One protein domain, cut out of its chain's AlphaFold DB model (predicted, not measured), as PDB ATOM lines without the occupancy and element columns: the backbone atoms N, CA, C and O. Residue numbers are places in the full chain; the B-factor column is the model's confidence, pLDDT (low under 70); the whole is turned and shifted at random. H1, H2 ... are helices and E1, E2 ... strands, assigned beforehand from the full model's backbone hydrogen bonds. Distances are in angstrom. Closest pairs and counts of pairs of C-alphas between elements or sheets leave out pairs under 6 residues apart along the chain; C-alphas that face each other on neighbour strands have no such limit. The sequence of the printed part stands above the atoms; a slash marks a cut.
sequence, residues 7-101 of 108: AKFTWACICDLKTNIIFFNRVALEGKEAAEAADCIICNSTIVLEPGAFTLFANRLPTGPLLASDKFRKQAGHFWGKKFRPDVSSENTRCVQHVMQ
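Overview. This is residues 7 to 101 of the 108 residues of a protein of Tanacetum cinerariifolium (UniProt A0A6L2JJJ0). Long helix H2 leads into a small unit of two short parallel strands and a helix, E1, H3 and E2; little H1 sits near H2, and H4 ends a long loop. The printed part has 95 residues, with order H1, H2, E1, H3, E2, H4, mostly helix, under half in named elements. It is loose, radius of gyration of the C-alphas 17.0 A, spans 48 by 34 by 31 A.

Along the chain. Find C-alpha 10 at (368.387, 315.551, 168.915), where H1, residues 10 to 13, begins. H2, 17 to 36, runs 27.1 A; then come E1, 41 to 43, H3, 51 to 56, E2, 60 to 62, and H4, 92 to 100, 13.8 A, ending at (338.668, 319.023, 168.084).

Arrangement. H1 and H2 are close but not clearly touching; their closest C-alphas, Trp 11 and Asn 20, are 7.2 A apart. E1, H3, E2 form a strand-helix-strand unit, parallel neighbour strands with a helix between, its crossover right-handed; N 43 and O 61 are 2.9 A apart, within hydrogen-bond range. H4 is apart from H2. O i to N i+4 pairs are within range throughout H3, 13 of 16 in H2, 2 of 5 in H4 (O i to N i+3: 2 of 6); H1 is too short.

Size, cuts and confidence. The printed part has no cut; the link E2 to H4 is long. Residues 67 to 101 have pLDDT under 70.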
ATOM      1  N   ALA A   7     376.215 319.062 171.005       86.88
ATOM      2  CA  ALA A   7     376.149 317.702 171.537       86.88
ATOM      3  C   ALA A   7     374.763 317.352 172.108       86.88
ATOM      4  O   ALA A   7     374.444 316.176 172.263       86.88
ATOM      5  N   LYS A   8     373.926 318.360 172.398       84.75
ATOM      6  CA  LYS A   8     372.550 318.197 172.900       84.75
ATOM      7  C   LYS A   8     371.495 318.252 171.803       84.75
ATOM      8  O   LYS A   8     370.301 318.235 172.097       84.75
ATOM      9  N   PHE A   9     371.903 318.365 170.547       81.62
ATOM     10  CA  PHE A   9     370.961 318.335 169.444       81.62
ATOM     11  C   PHE A   9     370.400 316.930 169.272       81.62
ATOM     12  O   PHE A   9     371.128 315.945 169.359       81.62
ATOM     13  N   THR A  10     369.099 316.833 168.992       79.88
ATOM     14  CA  THR A  10     368.387 315.551 168.915       79.88
ATOM     15  C   THR A  10     369.090 314.554 167.990       79.88
ATOM     16  O   THR A  10     369.255 313.398 168.360       79.88
ATOM     17  N   TRP A  11     369.589 314.995 166.830       74.44
ATOM     18  CA  TRP A  11     370.302 314.119 165.892       74.44
ATOM     19  C   TRP A  11     371.709 313.713 166.355       74.44
ATOM     20  O   TRP A  11     372.209 312.690 165.900       74.44
ATOM     21  N   ALA A  12     372.341 314.487 167.242       81.31
ATOM     22  CA  ALA A  12     373.636 314.163 167.841       81.31
ATOM     23  C   ALA A  12     373.491 313.194 169.030       81.31
ATOM     24  O   ALA A  12     374.407 312.425 169.304       81.31
ATOM     25  N   CYS A  13     372.341 313.204 169.715       81.44
ATOM     26  CA  CYS A  13     372.047 312.296 170.829       81.44
ATOM     27  C   CYS A  13     371.477 310.934 170.390       81.44
ATOM     28  O   CYS A  13     371.489 309.985 171.174       81.44
ATOM     29  N   ILE A  14     370.947 310.819 169.167       79.62
ATOM     30  CA  ILE A  14     370.465 309.542 168.623       79.62
ATOM     31  C   ILE A  14     371.674 308.756 168.099       79.62
ATOM     32  O   ILE A  14     372.084 308.910 166.949       79.62
ATOM     33  N   CYS A  15     372.262 307.935 168.971       72.88
ATOM     34  CA  CYS A  15     373.530 307.254 168.703       72.88
ATOM     35  C   CYS A  15     373.424 305.996 167.827       72.88
ATOM     36  O   CYS A  15     374.448 305.545 167.318       72.88
ATOM     37  N   ASP A  16     372.240 305.401 167.646       86.75
ATOM     38  CA  ASP A  16     372.101 304.189 166.837       86.75
ATOM     39  C   ASP A  16     371.475 304.463 165.462       86.75
ATOM     40  O   ASP A  16     370.504 305.208 165.311       86.75
ATOM     41  N   LEU A  17     372.049 303.825 164.438       86.25
ATOM     42  CA  LEU A  17     371.667 304.011 163.039       86.25
ATOM     43  C   LEU A  17     370.185 303.696 162.787       86.25
ATOM     44  O   LEU A  17     369.545 304.370 161.984       86.25
ATOM     45  N   LYS A  18     369.621 302.691 163.468       89.62
ATOM     46  CA  LYS A  18     368.226 302.282 163.259       89.62
ATOM     47  C   LYS A  18     367.261 303.346 163.776       89.62
ATOM     48  O   LYS A  18     366.362 303.748 163.041       89.62
ATOM     49  N   THR A  19     367.464 303.845 164.991       87.56
ATOM     50  CA  THR A  19     366.665 304.930 165.570       87.56
ATOM     51  C   THR A  19     366.836 306.217 164.782       87.56
ATOM     52  O   THR A  19     365.861 306.932 164.574       87.56
ATOM     53  N   ASN A  20     368.039 306.492 164.280       86.50
ATOM     54  CA  ASN A  20     368.299 307.661 163.451       86.50
ATOM     55  C   ASN A  20     367.492 307.610 162.137       86.50
ATOM     56  O   ASN A  20     366.771 308.555 161.819       86.50
ATOM     57  N   ILE A  21     367.502 306.466 161.440       89.06
ATOM     58  CA  ILE A  21     366.683 306.238 160.237       89.06
ATOM     59  C   ILE A  21     365.188 306.382 160.549       89.06
ATOM     60  O   ILE A  21     364.464 307.048 159.810       89.06
ATOM     61  N   ILE A  22     364.714 305.789 161.647       89.56
ATOM     62  CA  ILE A  22     363.307 305.901 162.057       89.56
ATOM     63  C   ILE A  22     362.948 307.362 162.344       89.56
ATOM     64  O   ILE A  22     361.908 307.828 161.888       89.56
ATOM     65  N   PHE A  23     363.803 308.094 163.056       87.56
ATOM     66  CA  PHE A  23     363.596 309.504 163.361       87.56
ATOM     67  C   PHE A  23     363.493 310.342 162.086       87.56
ATOM     68  O   PHE A  23     362.537 311.098 161.942       87.56
ATOM     69  N   PHE A  24     364.418 310.182 161.137       88.31
ATOM     70  CA  PHE A  24     364.356 310.918 159.874       88.31
ATOM     71  C   PHE A  24     363.095 310.581 159.075       88.31
ATOM     72  O   PHE A  24     362.401 311.489 158.621       88.31
ATOM     73  N   ASN A  25     362.739 309.300 158.968       91.19
ATOM     74  CA  ASN A  25     361.538 308.896 158.239       91.19
ATOM     75  C   ASN A  25     360.255 309.435 158.892       91.19
ATOM     76  O   ASN A  25     359.401 309.990 158.208       91.19
ATOM     77  N   ARG A  26     360.126 309.330 160.219       88.19
ATOM     78  CA  ARG A  26     358.905 309.724 160.942       88.19
ATOM     79  C   ARG A  26     358.800 311.226 161.178       88.19
ATOM     80  O   ARG A  26     357.750 311.822 160.983       88.19
ATOM     81  N   VAL A  27     359.871 311.850 161.652       85.81
ATOM     82  CA  VAL A  27     359.827 313.242 162.114       85.81
ATOM     83  C   VAL A  27     360.124 314.201 160.974       85.81
ATOM     84  O   VAL A  27     359.435 315.207 160.843       85.81
ATOM     85  N   ALA A  28     361.126 313.903 160.143       85.44
ATOM     86  CA  ALA A  28     361.505 314.810 159.066       85.44
ATOM     87  C   ALA A  28     360.625 314.619 157.825       85.44
ATOM     88  O   ALA A  28     360.060 315.596 157.345       85.44
ATOM     89  N   LEU A  29     360.482 313.388 157.318       91.12
ATOM     90  CA  LEU A  29     359.714 313.141 156.092       91.12
ATOM     91  C   LEU A  29     358.207 313.163 156.355       91.12
ATOM     92  O   LEU A  29     357.525 314.072 155.891       91.12
ATOM     93  N   GLU A  30     357.685 312.221 157.144       94.06
ATOM     94  CA  GLU A  30     356.241 312.154 157.422       94.06
ATOM     95  C   GLU A  30     355.738 313.414 158.145       94.06
ATOM     96  O   GLU A  30     354.652 313.911 157.849       94.06
ATOM     97  N   GLY A  31     356.548 313.985 159.042       90.38
ATOM     98  CA  GLY A  31     356.233 315.250 159.702       90.38
ATOM     99  C   GLY A  31     356.151 316.445 158.746       90.38
ATOM    100  O   GLY A  31     355.307 317.314 158.960       90.38
ATOM    101  N   LYS A  32     356.966 316.494 157.680       90.12
ATOM    102  CA  LYS A  32     356.850 317.529 156.636       90.12
ATOM    103  C   LYS A  32     355.533 317.387 155.883       90.12
ATOM    104  O   LYS A  32     354.816 318.371 155.756       90.12
ATOM    105  N   GLU A  33     355.202 316.178 155.438       92.94
ATOM    106  CA  GLU A  33     353.947 315.918 154.718       92.94
ATOM    107  C   GLU A  33     352.730 316.268 155.590       92.94
ATOM    108  O   GLU A  33     351.801 316.938 155.144       92.94
ATOM    109  N   ALA A  34     352.766 315.907 156.877       90.44
ATOM    110  CA  ALA A  34     351.731 316.288 157.833       90.44
ATOM    111  C   ALA A  34     351.652 317.810 158.047       90.44
ATOM    112  O   ALA A  34     350.560 318.355 158.187       90.44
ATOM    113  N   ALA A  35     352.792 318.505 158.071       88.19
ATOM    114  CA  ALA A  35     352.847 319.959 158.186       88.19
ATOM    115  C   ALA A  35     352.298 320.662 156.933       88.19
ATOM    116  O   ALA A  35     351.631 321.686 157.054       88.19
ATOM    117  N   GLU A  36     352.551 320.124 155.742       89.31
ATOM    118  CA  GLU A  36     352.009 320.647 154.482       89.31
ATOM    119  C   GLU A  36     350.501 320.414 154.360       89.31
ATOM    120  O   GLU A  36     349.794 321.268 153.831       89.31
ATOM    121  N   ALA A  37     349.999 319.302 154.900       91.44
ATOM    122  CA  ALA A  37     348.571 318.998 154.939       91.44
ATOM    123  C   ALA A  37     347.794 319.761 156.032       91.44
ATOM    124  O   ALA A  37     346.565 319.706 156.055       91.44
ATOM    125  N   ALA A  38     348.476 320.431 156.964       89.38
ATOM    126  CA  ALA A  38     347.833 321.126 158.072       89.38
ATOM    127  C   ALA A  38     347.333 322.524 157.668       89.38
ATOM    128  O   ALA A  38     348.080 323.319 157.095       89.38
ATOM    129  N   ASP A  39     346.109 322.870 158.084       89.62
ATOM    130  CA  ASP A  39     345.527 324.206 157.861       89.62
ATOM    131  C   ASP A  39     346.382 325.324 158.481       89.62
ATOM    132  O   ASP A  39     346.506 326.425 157.945       89.62
ATOM    133  N   CYS A  40     346.971 325.049 159.645       87.00
ATOM    134  CA  CYS A  40     347.899 325.950 160.309       87.00
ATOM    135  C   CYS A  40     348.841 325.185 161.239       87.00
ATOM    136  O   CYS A  40     348.521 324.099 161.728       87.00
ATOM    137  N   ILE A  41     350.002 325.773 161.524       88.69
ATOM    138  CA  ILE A  41     350.983 325.203 162.445       88.69
ATOM    139  C   ILE A  41     351.282 326.208 163.542       88.69
ATOM    140  O   ILE A  41     351.698 327.336 163.289       88.69
ATOM    141  N   ILE A  42     351.092 325.779 164.783       88.75
ATOM    142  CA  ILE A  42     351.302 326.617 165.957       88.75
ATOM    143  C   ILE A  42     352.782 326.583 166.346       88.75
ATOM    144  O   ILE A  42     353.372 325.514 166.499       88.75
ATOM    145  N   CYS A  43     353.377 327.756 166.548       86.00
ATOM    146  CA  CYS A  43     354.783 327.904 166.905       86.00
ATOM    147  C   CYS A  43     354.937 328.666 168.223       86.00
ATOM    148  O   CYS A  43     354.369 329.742 168.410       86.00
ATOM    149  N   ASN A  44     355.779 328.154 169.122       86.75
ATOM    150  CA  ASN A  44     356.195 328.859 170.336       86.75
ATOM    151  C   ASN A  44     357.283 329.903 170.012       86.75
ATOM    152  O   ASN A  44     358.417 329.814 170.475       86.75
ATOM    153  N   SER A  45     356.940 330.874 169.169       83.62
ATOM    154  CA  SER A  45     357.798 331.992 168.770       83.62
ATOM    155  C   SER A  45     356.955 333.265 168.637       83.62
ATOM    156  O   SER A  45     355.741 333.234 168.846       83.62
ATOM    157  N   THR A  46     357.597 334.388 168.319       84.88
ATOM    158  CA  THR A  46     356.943 335.674 168.033       84.88
ATOM    159  C   THR A  46     357.382 336.191 166.673       84.88
ATOM    160  O   THR A  46     358.512 335.946 166.254       84.88
ATOM    161  N   ILE A  47     356.525 336.985 166.029       85.75
ATOM    162  CA  ILE A  47     356.850 337.665 164.764       85.75
ATOM    163  C   ILE A  47     358.099 338.540 164.912       85.75
ATOM    164  O   ILE A  47     358.911 338.609 164.000       85.75
ATOM    165  N   VAL A  48     358.281 339.173 166.074       86.12
ATOM    166  CA  VAL A  48     359.440 340.035 166.353       86.12
ATOM    167  C   VAL A  48     360.748 339.243 166.357       86.12
ATOM    168  O   VAL A  48     361.774 339.760 165.926       86.12
ATOM    169  N   LEU A  49     360.721 337.996 166.837       84.44
ATOM    170  CA  LEU A  49     361.917 337.164 166.922       84.44
ATOM    171  C   LEU A  49     362.295 336.562 165.566       84.44
ATOM    172  O   LEU A  49     363.480 336.474 165.257       84.44
ATOM    173  N   GLU A  50     361.303 336.165 164.763       85.31
ATOM    174  CA  GLU A  50     361.531 335.482 163.482       85.31
ATOM    175  C   GLU A  50     360.673 336.045 162.332       85.31
ATOM    176  O   GLU A  50     359.906 335.311 161.703       85.31
ATOM    177  N   PRO A  51     360.802 337.341 161.997       86.31
ATOM    178  CA  PRO A  51     359.934 337.992 161.014       86.31
ATOM    179  C   PRO A  51     360.039 337.350 159.626       86.31
ATOM    180  O   PRO A  51     359.031 337.183 158.940       86.31
ATOM    181  N   GLY A  52     361.242 336.917 159.231       88.88
ATOM    182  CA  GLY A  52     361.470 336.209 157.970       88.88
ATOM    183  C   GLY A  52     360.717 334.879 157.885       88.88
ATOM    184  O   GLY A  52     360.133 334.577 156.849       88.88
ATOM    185  N   ALA A  53     360.655 334.116 158.980       86.88
ATOM    186  CA  ALA A  53     359.961 332.830 158.997       86.88
ATOM    187  C   ALA A  53     358.447 333.010 158.816       86.88
ATOM    188  O   ALA A  53     357.837 332.336 157.990       86.88
ATOM    189  N   PHE A  54     357.844 333.968 159.525       86.44
ATOM    190  CA  PHE A  54     356.407 334.237 159.407       86.44
ATOM    191  C   PHE A  54     356.025 334.941 158.099       86.44
ATOM    192  O   PHE A  54     354.886 334.827 157.661       86.44
ATOM    193  N   THR A  55     356.974 335.617 157.444       88.88
ATOM    194  CA  THR A  55     356.768 336.174 156.096       88.88
ATOM    195  C   THR A  55     356.755 335.073 155.032       88.88
ATOM    196  O   THR A  55     355.953 335.123 154.107       88.88
ATOM    197  N   LEU A  56     357.629 334.069 155.159       89.12
ATOM    198  CA  LEU A  56     357.731 332.967 154.195       89.12
ATOM    199  C   LEU A  56     356.625 331.921 154.364       89.12
ATOM    200  O   LEU A  56     356.213 331.302 153.386       89.12
ATOM    201  N   PHE A  57     356.137 331.722 155.589       85.19
ATOM    202  CA  PHE A  57     355.165 330.681 155.906       85.19
ATOM    203  C   PHE A  57     353.933 331.271 156.598       85.19
ATOM    204  O   PHE A  57     353.817 331.264 157.824       85.19
ATOM    205  N   ALA A  58     352.983 331.751 155.793       79.44
ATOM    206  CA  ALA A  58     351.759 332.400 156.275       79.44
ATOM    207  C   ALA A  58     350.846 331.479 157.112       79.44
ATOM    208  O   ALA A  58     350.033 331.962 157.897       79.44
ATOM    209  N   ASN A  59     350.996 330.155 156.995       85.56
ATOM    210  CA  ASN A  59     350.254 329.176 157.793       85.56
ATOM    211  C   ASN A  59     350.851 328.941 159.199       85.56
ATOM    212  O   ASN A  59     350.343 328.106 159.949       85.56
ATOM    213  N   ARG A  60     351.921 329.652 159.589       87.06
ATOM    214  CA  ARG A  60     352.531 329.556 160.926       87.06
ATOM    215  C   ARG A  60     351.918 330.580 161.880       87.06
ATOM    216  O   ARG A  60     352.022 331.783 161.661       87.06
ATOM    217  N   LEU A  61     351.343 330.110 162.985       88.00
ATOM    218  CA  LEU A  61     350.731 330.948 164.016       88.00
ATOM    219  C   LEU A  61     351.655 331.080 165.242       88.00
ATOM    220  O   LEU A  61     351.832 330.105 165.982       88.00
ATOM    221  N   PRO A  62     352.242 332.262 165.500       86.62
ATOM    222  CA  PRO A  62     353.054 332.496 166.689       86.62
ATOM    223  C   PRO A  62     352.179 332.604 167.943       86.62
ATOM    224  O   PRO A  62     351.309 333.466 168.036       86.62
ATOM    225  N   THR A  63     352.435 331.756 168.938       83.94
ATOM    226  CA  THR A  63     351.789 331.787 170.269       83.94
ATOM    227  C   THR A  63     352.791 331.981 171.412       83.94
ATOM    228  O   THR A  63     352.429 331.908 172.586       83.94
ATOM    229  N   GLY A  64     354.065 332.207 171.081       76.88
ATOM    230  CA  GLY A  64     355.157 332.279 172.040       76.88
ATOM    231  C   GLY A  64     355.547 333.697 172.483       76.88
ATOM    232  O   GLY A  64     354.940 334.673 172.054       76.88
ATOM    233  N   PRO A  65     356.585 333.808 173.337       77.25
ATOM    234  CA  PRO A  65     357.205 332.703 174.054       77.25
ATOM    235  C   PRO A  65     356.305 332.314 175.233       77.25
ATOM    236  O   PRO A  65     356.069 333.108 176.149       77.25
ATOM    237  N   LEU A  66     355.828 331.070 175.245       73.94
ATOM    238  CA  LEU A  66     354.944 330.538 176.285       73.94
ATOM    239  C   LEU A  66     355.589 330.647 177.674       73.94
ATOM    240  O   LEU A  66     354.901 330.894 178.659       73.94
ATOM    241  N   LEU A  67     356.917 330.519 177.742       69.06
ATOM    242  CA  LEU A  67     357.704 330.622 178.975       69.06
ATOM    243  C   LEU A  67     358.007 332.066 179.412       69.06
ATOM    244  O   LEU A  67     358.384 332.279 180.559       69.06
ATOM    245  N   ALA A  68     357.851 333.059 178.531       63.94
ATOM    246  CA  ALA A  68     358.001 334.473 178.896       63.94
ATOM    247  C   ALA A  68     356.698 335.064 179.462       63.94
ATOM    248  O   ALA A  68     356.719 336.068 180.174       63.94
ATOM    249  N   SER A  69     355.570 334.425 179.147       56.66
ATOM    250  CA  SER A  69     354.233 334.843 179.555       56.66
ATOM    251  C   SER A  69     353.927 334.306 180.958       56.66
ATOM    252  O   SER A  69     353.465 333.181 181.111       56.66
ATOM    253  N   ASP A  70     354.192 335.135 181.967       54.59
ATOM    254  CA  ASP A  70     353.938 334.926 183.400       54.59
ATOM    255  C   ASP A  70     354.753 333.832 184.108       54.59
ATOM    256  O   ASP A  70     354.404 332.655 184.145       54.59
ATOM    257  N   LYS A  71     355.733 334.289 184.892       54.22
ATOM    258  CA  LYS A  71     356.453 333.510 185.922       54.22
ATOM    259  C   LYS A  71     355.525 332.941 187.019       54.22
ATOM    260  O   LYS A  71     355.972 332.166 187.856       54.22
ATOM    261  N   PHE A  72     354.253 333.355 187.034       50.25
ATOM    262  CA  PHE A  72     353.254 333.042 188.061       50.25
ATOM    263  C   PHE A  72     352.016 332.306 187.537       50.25
ATOM    264  O   PHE A  72     351.187 331.861 188.331       50.25
ATOM    265  N   ARG A  73     351.860 332.145 186.218       50.78
ATOM    266  CA  ARG A  73     350.690 331.470 185.661       50.78
ATOM    267  C   ARG A  73     351.032 330.002 185.471       50.78
ATOM    268  O   ARG A  73     351.769 329.650 184.556       50.78
ATOM    269  N   LYS A  74     350.488 329.133 186.333       50.31
ATOM    270  CA  LYS A  74     350.479 327.684 186.086       50.31
ATOM    271  C   LYS A  74     349.965 327.478 184.660       50.31
ATOM    272  O   LYS A  74     348.807 327.795 184.387       50.31
ATOM    273  N   GLN A  75     350.819 326.995 183.756       55.28
ATOM    274  CA  GLN A  75     350.410 326.540 182.427       55.28
ATOM    275  C   GLN A  75     349.588 325.255 182.602       55.28
ATOM    276  O   GLN A  75     350.040 324.152 182.324       55.28
ATOM    277  N   ALA A  76     348.373 325.384 183.132       46.38
ATOM    278  CA  ALA A  76     347.339 324.397 182.891       46.38
ATOM    279  C   ALA A  76     347.028 324.511 181.397       46.38
ATOM    280  O   ALA A  76     346.807 325.628 180.939       46.38
ATOM    281  N   GLY A  77     347.157 323.411 180.647       52.09
ATOM    282  CA  GLY A  77     347.223 323.326 179.180       52.09
ATOM    283  C   GLY A  77     346.048 323.933 178.406       52.09
ATOM    284  O   GLY A  77     345.334 323.245 177.686       52.09
ATOM    285  N   HIS A  78     345.851 325.236 178.537       53.91
ATOM    286  CA  HIS A  78     344.850 326.042 177.874       53.91
ATOM    287  C   HIS A  78     345.640 327.067 177.061       53.91
ATOM    288  O   HIS A  78     346.008 328.134 177.552       53.91
ATOM    289  N   PHE A  79     345.951 326.711 175.815       54.34
ATOM    290  CA  PHE A  79     346.652 327.591 174.873       54.34
ATOM    291  C   PHE A  79     345.883 328.898 174.599       54.34
ATOM    292  O   PHE A  79     346.475 329.888 174.180       54.34
ATOM    293  N   TRP A  80     344.582 328.933 174.899       54.75
ATOM    294  CA  TRP A  80     343.703 330.061 174.615       54.75
ATOM    295  C   TRP A  80     343.196 330.706 175.909       54.75
ATOM    296  O   TRP A  80     342.268 330.224 176.557       54.75
ATOM    297  N   GLY A  81     343.796 331.835 176.286       42.62
ATOM    298  CA  GLY A  81     343.153 332.792 177.186       42.62
ATOM    299  C   GLY A  81     342.070 333.570 176.431       42.62
ATOM    300  O   GLY A  81     342.202 333.799 175.231       42.62
ATOM    301  N   LYS A  82     341.025 334.031 177.133       40.44
ATOM    302  CA  LYS A  82     339.839 334.766 176.619       40.44
ATOM    303  C   LYS A  82     340.112 336.044 175.782       40.44
ATOM    304  O   LYS A  82     339.183 336.785 175.485       40.44
ATOM    305  N   LYS A  83     341.366 336.339 175.430       37.81
ATOM    306  CA  LYS A  83     341.808 337.523 174.680       37.81
ATOM    307  C   LYS A  83     342.323 337.228 173.268       37.81
ATOM    308  O   LYS A  83     342.813 338.148 172.627       37.81
ATOM    309  N   PHE A  84     342.173 336.010 172.746       36.84
ATOM    310  CA  PHE A  84     342.206 335.837 171.294       36.84
ATOM    311  C   PHE A  84     340.828 336.232 170.751       36.84
ATOM    312  O   PHE A  84     339.901 335.429 170.709       36.84
ATOM    313  N   ARG A  85     340.663 337.519 170.439       30.38
ATOM    314  CA  ARG A  85     339.641 337.984 169.500       30.38
ATOM    315  C   ARG A  85     340.333 337.974 168.138       30.38
ATOM    316  O   ARG A  85     341.023 338.948 167.842       30.38
ATOM    317  N   PRO A  86     340.252 336.885 167.356       37.00
ATOM    318  CA  PRO A  86     340.568 337.005 165.948       37.00
ATOM    319  C   PRO A  86     339.577 338.021 165.389       37.00
ATOM    320  O   PRO A  86     338.378 337.927 165.667       37.00
ATOM    321  N   ASP A  87     340.085 339.028 164.687       34.22
ATOM    322  CA  ASP A  87     339.223 339.827 163.837       34.22
ATOM    323  C   ASP A  87     338.557 338.843 162.872       34.22
ATOM    324  O   ASP A  87     339.219 338.033 162.216       34.22
ATOM    325  N   VAL A  88     337.235 338.775 162.965       40.22
ATOM    326  CA  VAL A  88     336.430 337.698 162.404       40.22
ATOM    327  C   VAL A  88     336.275 337.977 160.913       40.22
ATOM    328  O   VAL A  88     335.274 338.547 160.491       40.22
ATOM    329  N   SER A  89     337.246 337.546 160.103       36.66
ATOM    330  CA  SER A  89     336.908 337.041 158.773       36.66
ATOM    331  C   SER A  89     336.466 335.587 158.949       36.66
ATOM    332  O   SER A  89     337.104 334.777 159.624       36.66
ATOM    333  N   SER A  90     335.273 335.284 158.450       39.22
ATOM    334  CA  SER A  90     334.425 334.147 158.828       39.22
ATOM    335  C   SER A  90     334.953 332.750 158.470       39.22
ATOM    336  O   SER A  90     334.212 331.778 158.587       39.22
ATOM    337  N   GLU A  91     336.204 332.615 158.036       39.62
ATOM    338  CA  GLU A  91     336.753 331.357 157.513       39.62
ATOM    339  C   GLU A  91     337.560 330.571 158.561       39.62
ATOM    340  O   GLU A  91     337.545 329.340 158.551       39.62
ATOM    341  N   ASN A  92     338.156 331.240 159.556       40.84
ATOM    342  CA  ASN A  92     339.070 330.585 160.506       40.84
ATOM    343  C   ASN A  92     338.397 329.827 161.661       40.84
ATOM    344  O   ASN A  92     339.051 329.039 162.346       40.84
ATOM    345  N   THR A  93     337.097 330.008 161.898       39.94
ATOM    346  CA  THR A  93     336.387 329.283 162.970       39.94
ATOM    347  C   THR A  93     336.146 327.813 162.611       39.94
ATOM    348  O   THR A  93     335.936 326.985 163.498       39.94
ATOM    349  N   ARG A  94     336.205 327.465 161.318       35.75
ATOM    350  CA  ARG A  94     335.944 326.106 160.826       35.75
ATOM    351  C   ARG A  94     337.123 325.163 161.077       35.75
ATOM    352  O   ARG A  94     336.904 324.043 161.536       35.75
ATOM    353  N   CYS A  95     338.354 325.634 160.869       38.97
ATOM    354  CA  CYS A  95     339.568 324.827 161.040       38.97
ATOM    355  C   CYS A  95     339.752 324.378 162.499       38.97
ATOM    356  O   CYS A  95     340.118 323.238 162.775       38.97
ATOM    357  N   VAL A  96     339.420 325.247 163.462       40.94
ATOM    358  CA  VAL A  96     339.604 324.953 164.894       40.94
ATOM    359  C   VAL A  96     338.552 323.972 165.423       40.94
ATOM    360  O   VAL A  96     338.867 323.131 166.263       40.94
ATOM    361  N   GLN A  97     337.312 324.037 164.923       35.97
ATOM    362  CA  GLN A  97     336.276 323.072 165.304       35.97
ATOM    363  C   GLN A  97     336.576 321.674 164.746       35.97
ATOM    364  O   GLN A  97     336.465 320.694 165.477       35.97
ATOM    365  N   HIS A  98     337.063 321.582 163.503       32.75
ATOM    366  CA  HIS A  98     337.323 320.295 162.857       32.75
ATOM    367  C   HIS A  98     338.453 319.489 163.531       32.75
ATOM    368  O   HIS A  98     338.352 318.271 163.659       32.75
ATOM    369  N   VAL A  99     339.493 320.155 164.050       43.06
ATOM    370  CA  VAL A  99     340.606 319.485 164.757       43.06
ATOM    371  C   VAL A  99     340.189 318.936 166.132       43.06
ATOM    372  O   VAL A  99     340.734 317.929 166.578       43.06
ATOM    373  N   MET A 100     339.192 319.531 166.802       35.03
ATOM    374  CA  MET A 100     338.668 319.023 168.084       35.03
ATOM    375  C   MET A 100     337.615 317.911 167.945       35.03
ATOM    376  O   MET A 100     337.214 317.342 168.959       35.03
ATOM    377  N   GLN A 101     337.165 317.590 166.729       39.56
ATOM    378  CA  GLN A 101     336.078 316.630 166.479       39.56
ATOM    379  C   GLN A 101     336.500 315.381 165.703       39.56
ATOM    380  O   GLN A 101     335.637 314.591 165.326       39.56
TER     381      GLN A 101